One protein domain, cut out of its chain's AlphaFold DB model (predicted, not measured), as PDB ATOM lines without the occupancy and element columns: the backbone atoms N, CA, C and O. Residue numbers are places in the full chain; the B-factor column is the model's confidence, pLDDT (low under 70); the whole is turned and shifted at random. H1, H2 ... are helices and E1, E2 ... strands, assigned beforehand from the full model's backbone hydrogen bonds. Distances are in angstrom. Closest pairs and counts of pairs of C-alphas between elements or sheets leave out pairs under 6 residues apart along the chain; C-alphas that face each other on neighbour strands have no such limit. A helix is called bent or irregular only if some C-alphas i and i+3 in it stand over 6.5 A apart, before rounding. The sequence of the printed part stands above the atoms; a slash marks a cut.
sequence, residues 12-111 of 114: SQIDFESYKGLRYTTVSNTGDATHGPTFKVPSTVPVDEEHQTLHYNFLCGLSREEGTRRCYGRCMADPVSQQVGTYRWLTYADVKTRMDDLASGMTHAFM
ATOM      1  N   SER A  12      49.286-160.416  20.873       62.12
ATOM      2  CA  SER A  12      50.148-159.579  20.028       62.12
ATOM      3  C   SER A  12      49.758-159.557  18.545       62.12
ATOM      4  O   SER A  12      50.213-158.679  17.819       62.12
ATOM      5  N   GLN A  13      48.942-160.510  18.087       61.06
ATOM      6  CA  GLN A  13      48.433-160.591  16.713       61.06
ATOM      7  C   GLN A  13      47.029-159.989  16.564       61.06
ATOM      8  O   GLN A  13      46.494-159.953  15.457       61.06
ATOM      9  N   ILE A  14      46.417-159.531  17.659       62.25
ATOM     10  CA  ILE A  14      45.104-158.891  17.630       62.25
ATOM     11  C   ILE A  14      45.323-157.400  17.373       62.25
ATOM     12  O   ILE A  14      45.813-156.673  18.234       62.25
ATOM     13  N   ASP A  15      44.961-156.940  16.177       67.56
ATOM     14  CA  ASP A  15      44.955-155.515  15.848       67.56
ATOM     15  C   ASP A  15      43.777-154.821  16.552       67.56
ATOM     16  O   ASP A  15      42.677-154.692  16.010       67.56
ATOM     17  N   PHE A  16      44.005-154.387  17.792       60.78
ATOM     18  CA  PHE A  16      43.025-153.641  18.582       60.78
ATOM     19  C   PHE A  16      42.680-152.273  17.971       60.78
ATOM     20  O   PHE A  16      41.594-151.752  18.233       60.78
ATOM     21  N   GLU A  17      43.547-151.706  17.123       61.69
ATOM     22  CA  GLU A  17      43.296-150.413  16.475       61.69
ATOM     23  C   GLU A  17      42.284-150.513  15.331       61.69
ATOM     24  O   GLU A  17      41.598-149.528  15.025       61.69
ATOM     25  N   SER A  18      42.103-151.709  14.761       68.69
ATOM     26  CA  SER A  18      41.054-151.988  13.771       68.69
ATOM     27  C   SER A  18      39.628-151.854  14.333       68.69
ATOM     28  O   SER A  18      38.672-151.660  13.573       68.69
ATOM     29  N   TYR A  19      39.454-151.904  15.660       59.97
ATOM     30  CA  TYR A  19      38.141-151.816  16.289       59.97
ATOM     31  C   TYR A  19      37.592-150.380  16.245       59.97
ATOM     32  O   TYR A  19      38.098-149.439  16.870       59.97
ATOM     33  N   LYS A  20      36.508-150.217  15.479       55.16
ATOM     34  CA  LYS A  20      35.758-148.961  15.295       55.16
ATOM     35  C   LYS A  20      34.570-148.816  16.260       55.16
ATOM     36  O   LYS A  20      33.849-147.828  16.176       55.16
ATOM     37  N   GLY A  21      34.328-149.803  17.128       59.25
ATOM     38  CA  GLY A  21      33.259-149.754  18.129       59.25
ATOM     39  C   GLY A  21      33.620-148.892  19.344       59.25
ATOM     40  O   GLY A  21      34.656-148.230  19.363       59.25
ATOM     41  N   LEU A  22      32.767-148.912  20.375       56.66
ATOM     42  CA  LEU A  22      33.009-148.217  21.647       56.66
ATOM     43  C   LEU A  22      34.386-148.590  22.212       56.66
ATOM     44  O   LEU A  22      34.603-149.723  22.636       56.66
ATOM     45  N   ARG A  23      35.322-147.636  22.190       53.53
ATOM     46  CA  ARG A  23      36.681-147.840  22.691       53.53
ATOM     47  C   ARG A  23      36.671-147.736  24.208       53.53
ATOM     48  O   ARG A  23      36.294-146.710  24.771       53.53
ATOM     49  N   TYR A  24      37.087-148.811  24.855       57.69
ATOM     50  CA  TYR A  24      37.294-148.831  26.288       57.69
ATOM     51  C   TYR A  24      38.639-148.176  26.603       57.69
ATOM     52  O   TYR A  24      39.647-148.519  25.985       57.69
ATOM     53  N   THR A  25      38.681-147.240  27.548       58.34
ATOM     54  CA  THR A  25      39.955-146.659  27.988       58.34
ATOM     55  C   THR A  25      40.547-147.524  29.090       58.34
ATOM     56  O   THR A  25      39.849-147.918  30.022       58.34
ATOM     57  N   THR A  26      41.828-147.869  28.993       62.09
ATOM     58  CA  THR A  26      42.508-148.607  30.063       62.09
ATOM     59  C   THR A  26      42.592-147.736  31.314       62.09
ATOM     60  O   THR A  26      42.950-146.558  31.255       62.09
ATOM     61  N   VAL A  27      42.240-148.302  32.466       64.56
ATOM     62  CA  VAL A  27      42.427-147.648  33.761       64.56
ATOM     63  C   VAL A  27      43.871-147.875  34.181       64.56
ATOM     64  O   VAL A  27      44.302-149.015  34.370       64.56
ATOM     65  N   SER A  28      44.634-146.795  34.320       68.62
ATOM     66  CA  SER A  28      46.034-146.862  34.741       68.62
ATOM     67  C   SER A  28      46.183-147.633  36.060       68.62
ATOM     68  O   SER A  28      45.374-147.467  36.970       68.62
ATOM     69  N   ASN A  29      47.229-148.460  36.170       61.72
ATOM     70  CA  ASN A  29      47.601-149.213  37.380       61.72
ATOM     71  C   ASN A  29      46.567-150.231  37.902       61.72
ATOM     72  O   ASN A  29      46.549-150.527  39.092       61.72
ATOM     73  N   THR A  30      45.723-150.789  37.032       63.38
ATOM     74  CA  THR A  30      44.760-151.843  37.416       63.38
ATOM     75  C   THR A  30      45.086-153.227  36.866       63.38
ATOM     76  O   THR A  30      44.448-154.197  37.254       63.38
ATOM     77  N   GLY A  31      46.074-153.328  35.974       63.12
ATOM     78  CA  GLY A  31      46.533-154.609  35.458       63.12
ATOM     79  C   GLY A  31      47.515-155.278  36.406       63.12
ATOM     80  O   GLY A  31      48.560-154.704  36.701       63.12
ATOM     81  N   ASP A  32      47.202-156.497  36.838       62.91
ATOM     82  CA  ASP A  32      48.162-157.408  37.460       62.91
ATOM     83  C   ASP A  32      48.462-158.603  36.530       62.91
ATOM     84  O   ASP A  32      47.836-158.772  35.478       62.91
ATOM     85  N   ALA A  33      49.443-159.427  36.906       54.91
ATOM     86  CA  ALA A  33      49.884-160.579  36.113       54.91
ATOM     87  C   ALA A  33      48.797-161.656  35.902       54.91
ATOM     88  O   ALA A  33      48.968-162.543  35.068       54.91
ATOM     89  N   THR A  34      47.696-161.586  36.649       59.78
ATOM     90  CA  THR A  34      46.614-162.578  36.703       59.78
ATOM     91  C   THR A  34      45.312-162.104  36.051       59.78
ATOM     92  O   THR A  34      44.584-162.933  35.511       59.78
ATOM     93  N   HIS A  35      45.015-160.802  36.066       55.19
ATOM     94  CA  HIS A  35      43.689-160.263  35.739       55.19
ATOM     95  C   HIS A  35      43.672-159.326  34.520       55.19
ATOM     96  O   HIS A  35      42.594-159.036  34.002       55.19
ATOM     97  N   GLY A  36      44.834-158.898  34.005       64.69
ATOM     98  CA  GLY A  36      44.902-157.955  32.882       64.69
ATOM     99  C   GLY A  36      44.356-156.559  33.238       64.69
ATOM    100  O   GLY A  36      43.880-156.337  34.348       64.69
ATOM    101  N   PRO A  37      44.471-155.566  32.342       68.00
ATOM    102  CA  PRO A  37      44.062-154.195  32.642       68.00
ATOM    103  C   PRO A  37      42.539-154.062  32.789       68.00
ATOM    104  O   PRO A  37      41.782-154.589  31.974       68.00
ATOM    105  N   THR A  38      42.085-153.280  33.773       66.31
ATOM    106  CA  THR A  38      40.676-152.874  33.867       66.31
ATOM    107  C   THR A  38      40.380-151.817  32.814       66.31
ATOM    108  O   THR A  38      41.161-150.897  32.568       66.31
ATOM    109  N   PHE A  39      39.208-151.927  32.208       65.62
ATOM    110  CA  PHE A  39      38.744-151.056  31.144       65.62
ATOM    111  C   PHE A  39      37.595-150.181  31.648       65.62
ATOM    112  O   PHE A  39      36.597-150.688  32.162       65.62
ATOM    113  N   LYS A  40      37.711-148.860  31.497       57.78
ATOM    114  CA  LYS A  40      36.627-147.918  31.770       57.78
ATOM    115  C   LYS A  40      35.777-147.777  30.515       57.78
ATOM    116  O   LYS A  40      36.255-147.367  29.458       57.78
ATOM    117  N   VAL A  41      34.497-148.095  30.656       60.69
ATOM    118  CA  VAL A  41      33.476-147.693  29.690       60.69
ATOM    119  C   VAL A  41      33.140-146.237  29.985       60.69
ATOM    120  O   VAL A  41      32.723-145.938  31.108       60.69
ATOM    121  N   PRO A  42      33.290-145.310  29.026       59.06
ATOM    122  CA  PRO A  42      32.618-144.029  29.122       59.06
ATOM    123  C   PRO A  42      31.115-144.320  29.056       59.06
ATOM    124  O   PRO A  42      30.555-144.487  27.977       59.06
ATOM    125  N   SER A  43      30.455-144.448  30.208       57.31
ATOM    126  CA  SER A  43      28.993-144.463  30.267       57.31
ATOM    127  C   SER A  43      28.506-143.034  30.046       57.31
ATOM    128  O   SER A  43      28.119-142.343  30.980       57.31
ATOM    129  N   THR A  44      28.638-142.540  28.814       59.38
ATOM    130  CA  THR A  44      28.170-141.207  28.407       59.38
ATOM    131  C   THR A  44      26.691-141.202  28.053       59.38
ATOM    132  O   THR A  44      26.130-140.136  27.820       59.38
ATOM    133  N   VAL A  45      26.056-142.374  28.010       61.28
ATOM    134  CA  VAL A  45      24.616-142.479  27.823       61.28
ATOM    135  C   VAL A  45      23.970-142.338  29.200       61.28
ATOM    136  O   VAL A  45      24.178-143.221  30.037       61.28
ATOM    137  N   PRO A  46      23.233-141.248  29.473       62.28
ATOM    138  CA  PRO A  46      22.429-141.170  30.680       62.28
ATOM    139  C   PRO A  46      21.432-142.334  30.667       62.28
ATOM    140  O   PRO A  46      20.674-142.516  29.711       62.28
ATOM    141  N   VAL A  47      21.491-143.159  31.711       63.59
ATOM    142  CA  VAL A  47      20.478-144.177  31.983       63.59
ATOM    143  C   VAL A  47      19.289-143.424  32.553       63.59
ATOM    144  O   VAL A  47      19.345-142.902  33.661       63.59
ATOM    145  N   ASP A  48      18.241-143.303  31.751       72.06
ATOM    146  CA  ASP A  48      16.956-142.805  32.218       72.06
ATOM    147  C   ASP A  48      16.278-143.934  32.997       72.06
ATOM    148  O   ASP A  48      15.630-144.798  32.406       72.06
ATOM    149  N   GLU A  49      16.506-143.984  34.308       68.69
ATOM    150  CA  GLU A  49      16.002-145.061  35.170       68.69
ATOM    151  C   GLU A  49      14.467-145.140  35.196       68.69
ATOM    152  O   GLU A  49      13.925-146.224  35.413       68.69
ATOM    153  N   GLU A  50      13.760-144.036  34.921       70.56
ATOM    154  CA  GLU A  50      12.292-144.026  34.862       70.56
ATOM    155  C   GLU A  50      11.761-144.728  33.605       70.56
ATOM    156  O   GLU A  50      10.707-145.368  33.648       70.56
ATOM    157  N   HIS A  51      12.499-144.665  32.493       67.75
ATOM    158  CA  HIS A  51      12.050-145.200  31.203       67.75
ATOM    159  C   HIS A  51      12.769-146.498  30.797       67.75
ATOM    160  O   HIS A  51      12.204-147.322  30.071       67.75
ATOM    161  N   GLN A  52      13.988-146.741  31.288       72.88
ATOM    162  CA  GLN A  52      14.813-147.905  30.946       72.88
ATOM    163  C   GLN A  52      14.498-149.124  31.818       72.88
ATOM    164  O   GLN A  52      15.338-149.667  32.535       72.88
ATOM    165  N   THR A  53      13.270-149.622  31.700       84.12
ATOM    166  CA  THR A  53      12.918-150.942  32.235       84.12
ATOM    167  C   THR A  53      13.600-152.063  31.437       84.12
ATOM    168  O   THR A  53      13.959-151.902  30.267       84.12
ATOM    169  N   LEU A  54      13.726-153.262  32.021       85.12
ATOM    170  CA  LEU A  54      14.180-154.446  31.270       85.12
ATOM    171  C   LEU A  54      13.303-154.709  30.036       85.12
ATOM    172  O   LEU A  54      13.804-155.111  28.987       85.12
ATOM    173  N   HIS A  55      12.002-154.427  30.150       87.69
ATOM    174  CA  HIS A  55      11.068-154.498  29.035       87.69
ATOM    175  C   HIS A  55      11.395-153.468  27.947       87.69
ATOM    176  O   HIS A  55      11.436-153.818  26.770       87.69
ATOM    177  N   TYR A  56      11.705-152.225  28.318       87.00
ATOM    178  CA  TYR A  56      12.154-151.203  27.371       87.00
ATOM    179  C   TYR A  56      13.425-151.634  26.625       87.00
ATOM    180  O   TYR A  56      13.486-151.559  25.399       87.00
ATOM    181  N   ASN A  57      14.410-152.189  27.335       85.75
ATOM    182  CA  ASN A  57      15.629-152.714  26.712       85.75
ATOM    183  C   ASN A  57      15.337-153.865  25.738       85.75
ATOM    184  O   ASN A  57      15.944-153.942  24.666       85.75
ATOM    185  N   PHE A  58      14.372-154.727  26.066       89.38
ATOM    186  CA  PHE A  58      13.890-155.754  25.144       89.38
ATOM    187  C   PHE A  58      13.245-155.142  23.890       89.38
ATOM    188  O   PHE A  58      13.549-155.585  22.783       89.38
ATOM    189  N   LEU A  59      12.416-154.100  24.031       89.50
ATOM    190  CA  LEU A  59      11.810-153.393  22.894       89.50
ATOM    191  C   LEU A  59      12.860-152.718  22.001       89.50
ATOM    192  O   LEU A  59      12.727-152.742  20.780       89.50
ATOM    193  N   CYS A  60      13.937-152.188  22.582       87.06
ATOM    194  CA  CYS A  60      15.090-151.692  21.827       87.06
ATOM    195  C   CYS A  60      15.808-152.808  21.051       87.06
ATOM    196  O   CYS A  60      16.368-152.562  19.986       87.06
ATOM    197  N   GLY A  61      15.821-154.038  21.570       84.81
ATOM    198  CA  GLY A  61      16.298-155.212  20.835       84.81
ATOM    199  C   GLY A  61      15.350-155.610  19.702       84.81
ATOM    200  O   GLY A  61      15.810-155.891  18.598       84.81
ATOM    201  N   LEU A  62      14.041-155.572  19.964       89.62
ATOM    202  CA  LEU A  62      12.978-155.878  19.005       89.62
ATOM    203  C   LEU A  62      12.944-154.896  17.826       89.62
ATOM    204  O   LEU A  62      12.703-155.317  16.701       89.62
ATOM    205  N   SER A  63      13.182-153.602  18.057       87.62
ATOM    206  CA  SER A  63      13.160-152.589  16.990       87.62
ATOM    207  C   SER A  63      14.306-152.742  15.987       87.62
ATOM    208  O   SER A  63      14.241-152.214  14.877       87.62
ATOM    209  N   ARG A  64      15.359-153.479  16.351       85.06
ATOM    210  CA  ARG A  64      16.489-153.770  15.467       85.06
ATOM    211  C   ARG A  64      16.138-154.957  14.584       85.06
ATOM    212  O   ARG A  64      15.661-155.977  15.074       85.06
ATOM    213  N   GLU A  65      16.424-154.828  13.290       86.06
ATOM    214  CA  GLU A  65      16.218-155.906  12.307       86.06
ATOM    215  C   GLU A  65      14.771-156.438  12.310       86.06
ATOM    216  O   GLU A  65      14.538-157.629  12.097       86.06
ATOM    217  N   GLU A  66      13.804-155.565  12.623       88.56
ATOM    218  CA  GLU A  66      12.368-155.884  12.683       88.56
ATOM    219  C   GLU A  66      12.047-157.106  13.565       88.56
ATOM    220  O   GLU A  66      11.110-157.865  13.320       88.56
ATOM    221  N   GLY A  67      12.857-157.336  14.600       86.25
ATOM    222  CA  GLY A  67      12.656-158.428  15.542       86.25
ATOM    223  C   GLY A  67      13.037-159.809  15.013       86.25
ATOM    224  O   GLY A  67      12.825-160.792  15.724       86.25
ATOM    225  N   THR A  68      13.623-159.911  13.817       92.00
ATOM    226  CA  THR A  68      14.023-161.189  13.191       92.00
ATOM    227  C   THR A  68      15.265-161.818  13.828       92.00
ATOM    228  O   THR A  68      15.523-163.016  13.674       92.00
ATOM    229  N   ARG A  69      16.024-161.035  14.602       91.06
ATOM    230  CA  ARG A  69      17.202-161.511  15.322       91.06
ATOM    231  C   ARG A  69      16.833-162.634  16.295       91.06
ATOM    232  O   ARG A  69      15.835-162.573  17.011       91.06
ATOM    233  N   ARG A  70      17.676-163.668  16.362       91.62
ATOM    234  CA  ARG A  70      17.526-164.771  17.325       91.62
ATOM    235  C   ARG A  70      17.700-164.244  18.754       91.62
ATOM    236  O   ARG A  70      18.696-163.587  19.047       91.62
ATOM    237  N   CYS A  71      16.733-164.542  19.617       89.44
ATOM    238  CA  CYS A  71      16.650-164.055  20.992       89.44
ATOM    239  C   CYS A  71      16.896-165.184  22.005       89.44
ATOM    240  O   CYS A  71      17.818-165.100  22.809       89.44
ATOM    241  N   TYR A  72      16.139-166.284  21.907       88.69
ATOM    242  CA  TYR A  72      16.259-167.432  22.812       88.69
ATOM    243  C   TYR A  72      16.433-168.735  22.041       88.69
ATOM    244  O   TYR A  72      15.672-169.026  21.121       88.69
ATOM    245  N   GLY A  73      17.415-169.538  22.441       90.12
ATOM    246  CA  GLY A  73      17.617-170.893  21.940       90.12
ATOM    247  C   GLY A  73      17.164-171.914  22.975       90.12
ATOM    248  O   GLY A  73      17.475-171.774  24.155       90.12
ATOM    249  N   ARG A  74      16.458-172.958  22.543       86.50
ATOM    250  CA  ARG A  74      16.200-174.139  23.374       86.50
ATOM    251  C   ARG A  74      16.533-175.408  22.610       86.50
ATOM    252  O   ARG A  74      16.192-175.522  21.431       86.50
ATOM    253  N   CYS A  75      17.122-176.376  23.296       85.06
ATOM    254  CA  CYS A  75      17.143-177.747  22.815       85.06
ATOM    255  C   CYS A  75      15.978-178.498  23.445       85.06
ATOM    256  O   CYS A  75      15.778-178.447  24.657       85.06
ATOM    257  N   MET A  76      15.194-179.174  22.615       77.75
ATOM    258  CA  MET A  76      14.167-180.086  23.104       77.75
ATOM    259  C   MET A  76      14.820-181.460  23.224       77.75
ATOM    260  O   MET A  76      15.387-181.953  22.247       77.75
ATOM    261  N   ALA A  77      14.772-182.049  24.416       82.94
ATOM    262  CA  ALA A  77      15.044-183.469  24.558       82.94
ATOM    263  C   ALA A  77      13.859-184.236  23.966       82.94
ATOM    264  O   ALA A  77      12.704-183.895  24.241       82.94
ATOM    265  N   ASP A  78      14.139-185.238  23.143       79.56
ATOM    266  CA  ASP A  78      13.110-186.182  22.731       79.56
ATOM    267  C   ASP A  78      12.639-186.958  23.976       79.56
ATOM    268  O   ASP A  78      13.465-187.588  24.644       79.56
ATOM    269  N   PRO A  79      11.339-186.911  24.327       78.94
ATOM    270  CA  PRO A  79      10.827-187.576  25.519       78.94
ATOM    271  C   PRO A  79      10.993-189.102  25.483       78.94
ATOM    272  O   PRO A  79      10.975-189.722  26.545       78.94
ATOM    273  N   VAL A  80      11.161-189.707  24.301       85.62
ATOM    274  CA  VAL A  80      11.305-191.162  24.155       85.62
ATOM    275  C   VAL A  80      12.773-191.584  24.152       85.62
ATOM    276  O   VAL A  80      13.148-192.483  24.901       85.62
ATOM    277  N   SER A  81      13.623-190.941  23.345       83.56
ATOM    278  CA  SER A  81      15.044-191.318  23.238       83.56
ATOM    279  C   SER A  81      15.968-190.618  24.242       83.56
ATOM    280  O   SER A  81      17.144-190.970  24.325       83.56
ATOM    281  N   GLN A  82      15.470-189.614  24.975       78.38
ATOM    282  CA  GLN A  82      16.241-188.709  25.844       78.38
ATOM    283  C   GLN A  82      17.415-187.999  25.150       78.38
ATOM    284  O   GLN A  82      18.233-187.350  25.806       78.38
ATOM    285  N   GLN A  83      17.504-188.068  23.820       80.62
ATOM    286  CA  GLN A  83      18.532-187.365  23.072       80.62
ATOM    287  C   GLN A  83      18.167-185.891  22.928       80.62
ATOM    288  O   GLN A  83      17.029-185.522  22.628       80.62
ATOM    289  N   VAL A  84      19.158-185.032  23.151       82.25
ATOM    290  CA  VAL A  84      19.016-183.585  23.012       82.25
ATOM    291  C   VAL A  84      19.217-183.222  21.541       82.25
ATOM    292  O   VAL A  84      20.310-183.384  21.002       82.25
ATOM    293  N   GLY A  85      18.147-182.759  20.890       80.06
ATOM    294  CA  GLY A  85      18.172-182.355  19.484       80.06
ATOM    295  C   GLY A  85      18.886-181.021  19.236       80.06
ATOM    296  O   GLY A  85      19.444-180.396  20.140       80.06
ATOM    297  N   THR A  86      18.838-180.555  17.987       85.19
ATOM    298  CA  THR A  86      19.417-179.265  17.591       85.19
ATOM    299  C   THR A  86      18.711-178.079  18.256       85.19
ATOM    300  O   THR A  86      17.528-178.134  18.606       85.19
ATOM    301  N   TYR A  87      19.444-176.972  18.418       84.88
ATOM    302  CA  TYR A  87      18.889-175.737  18.966       84.88
ATOM    303  C   TYR A  87      17.789-175.180  18.064       84.88
ATOM    304  O   TYR A  87      18.030-174.798  16.915       84.88
ATOM    305  N   ARG A  88      16.592-175.038  18.632       88.56
ATOM    306  CA  ARG A  88      15.519-174.242  18.046       88.56
ATOM    307  C   ARG A  88      15.584-172.832  18.611       88.56
ATOM    308  O   ARG A  88      15.529-172.641  19.825       88.56
ATOM    309  N   TRP A  89      15.657-171.858  17.716       92.12
ATOM    310  CA  TRP A  89      15.714-170.446  18.064       92.12
ATOM    311  C   TRP A  89      14.338-169.798  17.940       92.12
ATOM    312  O   TRP A  89      13.595-170.088  17.005       92.12
ATOM    313  N   LEU A  90      14.022-168.926  18.889       92.62
ATOM    314  CA  LEU A  90      12.924-167.973  18.829       92.62
ATOM    315  C   LEU A  90      13.503-166.594  18.532       92.62
ATOM    316  O   LEU A  90      14.553-166.224  19.075       92.62
ATOM    317  N   THR A  91      12.826-165.852  17.670       95.06
ATOM    318  CA  THR A  91      13.179-164.469  17.343       95.06
ATOM    319  C   THR A  91      12.664-163.501  18.413       95.06
ATOM    320  O   THR A  91      11.867-163.884  19.273       95.06
ATOM    321  N   TYR A  92      13.112-162.243  18.388       94.81
ATOM    322  CA  TYR A  92      12.533-161.205  19.251       94.81
ATOM    323  C   TYR A  92      11.033-161.035  18.983       94.81
ATOM    324  O   TYR A  92      10.263-160.903  19.934       94.81
ATOM    325  N   ALA A  93      10.613-161.105  17.716       94.56
ATOM    326  CA  ALA A  93       9.206-161.038  17.336       94.56
ATOM    327  C   ALA A  93       8.392-162.194  17.945       94.56
ATOM    328  O   ALA A  93       7.376-161.949  18.594       94.56
ATOM    329  N   ASP A  94       8.880-163.438  17.839       95.06
ATOM    330  CA  ASP A  94       8.203-164.609  18.426       95.06
ATOM    331  C   ASP A  94       8.021-164.472  19.943       95.06
ATOM    332  O   ASP A  94       6.992-164.856  20.507       95.06
ATOM    333  N   VAL A  95       9.046-163.951  20.620       94.50
ATOM    334  CA  VAL A  95       9.038-163.770  22.074       94.50
ATOM    335  C   VAL A  95       8.096-162.639  22.468       94.50
ATOM    336  O   VAL A  95       7.329-162.812  23.415       94.50
ATOM    337  N   LYS A  96       8.092-161.523  21.727       94.94
ATOM    338  CA  LYS A  96       7.187-160.395  21.976       94.94
ATOM    339  C   LYS A  96       5.727-160.821  21.888       94.94
ATOM    340  O   LYS A  96       4.981-160.546  22.822       94.94
ATOM    341  N   THR A  97       5.350-161.533  20.827       95.44
ATOM    342  CA  THR A  97       3.973-162.014  20.640       95.44
ATOM    343  C   THR A  97       3.528-162.875  21.818       95.44
ATOM    344  O   THR A  97       2.512-162.594  22.445       95.44
ATOM    345  N   ARG A  98       4.344-163.862  22.217       94.88
ATOM    346  CA  ARG A  98       4.021-164.724  23.369       94.88
ATOM    347  C   ARG A  98       3.910-163.949  24.676       94.88
ATOM    348  O   ARG A  98       3.080-164.278  25.518       94.88
ATOM    349  N   MET A  99       4.775-162.960  24.871       93.69
ATOM    350  CA  MET A  99       4.759-162.131  26.068       93.69
ATOM    351  C   MET A  99       3.500-161.257  26.123       93.69
ATOM    352  O   MET A  99       2.911-161.136  27.193       93.69
ATOM    353  N   ASP A 100       3.053-160.704  24.992       94.38
ATOM    354  CA  ASP A 100       1.799-159.946  24.914       94.38
ATOM    355  C   ASP A 100       0.575-160.823  25.191       94.38
ATOM    356  O   ASP A 100      -0.324-160.388  25.917       94.38
ATOM    357  N   ASP A 101       0.552-162.049  24.665       95.31
ATOM    358  CA  ASP A 101      -0.530-163.007  24.910       95.31
ATOM    359  C   ASP A 101      -0.628-163.350  26.405       95.31
ATOM    360  O   ASP A 101      -1.706-163.290  27.002       95.31
ATOM    361  N   LEU A 102       0.515-163.643  27.037       94.31
ATOM    362  CA  LEU A 102       0.592-163.928  28.471       94.31
ATOM    363  C   LEU A 102       0.198-162.716  29.314       94.31
ATOM    364  O   LEU A 102      -0.610-162.854  30.231       94.31
ATOM    365  N   ALA A 103       0.727-161.533  28.998       92.56
ATOM    366  CA  ALA A 103       0.395-160.304  29.711       92.56
ATOM    367  C   ALA A 103      -1.106-160.003  29.618       92.56
ATOM    368  O   ALA A 103      -1.729-159.704  30.632       92.56
ATOM    369  N   SER A 104      -1.706-160.164  28.437       91.62
ATOM    370  CA  SER A 104      -3.147-159.969  28.236       91.62
ATOM    371  C   SER A 104      -3.970-160.960  29.063       91.62
ATOM    372  O   SER A 104      -4.915-160.559  29.748       91.62
ATOM    373  N   GLY A 105      -3.576-162.238  29.072       93.12
ATOM    374  CA  GLY A 105      -4.212-163.262  29.900       93.12
ATOM    375  C   GLY A 105      -4.095-162.971  31.398       93.12
ATOM    376  O   GLY A 105      -5.074-163.098  32.130       93.12
ATOM    377  N   MET A 106      -2.926-162.518  31.855       93.19
ATOM    378  CA  MET A 106      -2.686-162.178  33.259       93.19
ATOM    379  C   MET A 106      -3.430-160.914  33.695       93.19
ATOM    380  O   MET A 106      -4.012-160.898  34.778       93.19
ATOM    381  N   THR A 107      -3.466-159.875  32.860       93.88
ATOM    382  CA  THR A 107      -4.273-158.674  33.110       93.88
ATOM    383  C   THR A 107      -5.748-159.037  33.255       93.88
ATOM    384  O   THR A 107      -6.394-158.561  34.184       93.88
ATOM    385  N   HIS A 108      -6.271-159.924  32.405       92.31
ATOM    386  CA  HIS A 108      -7.661-160.367  32.498       92.31
ATOM    387  C   HIS A 108      -7.926-161.238  33.739       92.31
ATOM    388  O   HIS A 108      -8.895-161.011  34.456       92.31
ATOM    389  N   ALA A 109      -7.074-162.233  34.008       95.25
ATOM    390  CA  ALA A 109      -7.286-163.194  35.093       95.25
ATOM    391  C   ALA A 109      -7.042-162.606  36.492       95.25
ATOM    392  O   ALA A 109      -7.708-162.998  37.447       95.25
ATOM    393  N   PHE A 110      -6.090-161.679  36.615       94.38
ATOM    394  CA  PHE A 110      -5.613-161.171  37.904       94.38
ATOM    395  C   PHE A 110      -5.829-159.663  38.088       94.38
ATOM    396  O   PHE A 110      -5.379-159.108  39.088       94.38
ATOM    397  N   MET A 111      -6.500-158.990  37.145       90.75
ATOM    398  CA  MET A 111      -6.763-157.540  37.173       90.75
ATOM    399  C   MET A 111      -5.495-156.685  37.345       90.75
ATOM    400  O   MET A 111      -5.515-155.616  37.958       90.75
TER     401      MET A 111
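This is residues 12 to 111 of the 114 residues of an uncharacterized protein of Phytophthora infestans (UniProt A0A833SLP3). A loose lobe of loops, residues 12 to 42, lies at one end of the model, and a thin stretch of chain with no named element, residues 43 to 51, joins it to a small group of helices and a long hairpin at the other. There H1, H2 and the first residues of H3 meet near Tyr 92; from this junction the hairpin of E1 and E2 runs off one way, and H3 another, its residues 97 to 110 sticking out. The printed part has 100 residues with three named helices and two named strands, in the order H1, H2, E1, E2, H3; the sheet is E1 - E2, antiparallel. The class is mixed, helices and strands, with 48 residues in named elements, under half. The whole is extended, with a radius of gyration of the C-alphas of 21.1 A and spans of 56 by 45 by 26 A.

Residues 12 to 53 hold no named element; C-alpha 12 is at (50.148, -159.579, 20.028). H1 is residues 54 to 62, 12.4 A long, beginning at C-alpha 54 (14.180, -154.446, 31.270). H2 is residues 64 to 67, 6.0 A long; it is neither bent nor irregular, but only just: C-alphas 64 and 67 are 6.0 A apart. E1 is residues 70 to 77, 20.2 A, and E2 is residues 84 to 91, 20.8 A. H3 is residues 92 to 110, 26.0 A, ending at C-alpha 110 (-5.613, -161.171, 37.904).

Residues 25 to 26 pair with residues 39 to 40, antiparallel. E1 and E2 form a hairpin, antiparallel at 154 degrees between directions; N 74 and O 88, 2.9 A, and N 90 and O 72, 2.8 A, are within hydrogen-bond range. H1 touches H3 with residues 92 to 96 of H3 alone, the closest C-alphas being those of Leu 62 and Tyr 92, 5.4 A. They run opposite ways at a steep tilt of 37 degrees, only just past shallow. H2 and H3 only just touch, with 3 pairs of C-alphas within 8 A, made by residues 92 to 93 of H3 alone; the closest are those of Gly 67 and Tyr 92, 4.6 A. H1 and H2 are close but not clearly touching, with Gly 61 and Gly 67 the closest C-alphas, 7.2 A. The closest C-alphas of E1 and H3 are those of Cys 71 and Tyr 92, 5.3 A. H1 is apart from E1 and from E2. In H1 and H3 every O i to N i+4 pair is within hydrogen-bond range; H2 is too short for such a pair.

The C-alphas of Ser 12 and Ala 109, the two farthest apart, are 59.5 A from each other. The printed part has no cut. The links H1 to H2, H2 to E1 and E2 to H3 are tight, E1 to E2 is short, and no link is long. The mean pLDDT of the printed part is 78.0; residues 12 to 47, 49 and 51 are under 70.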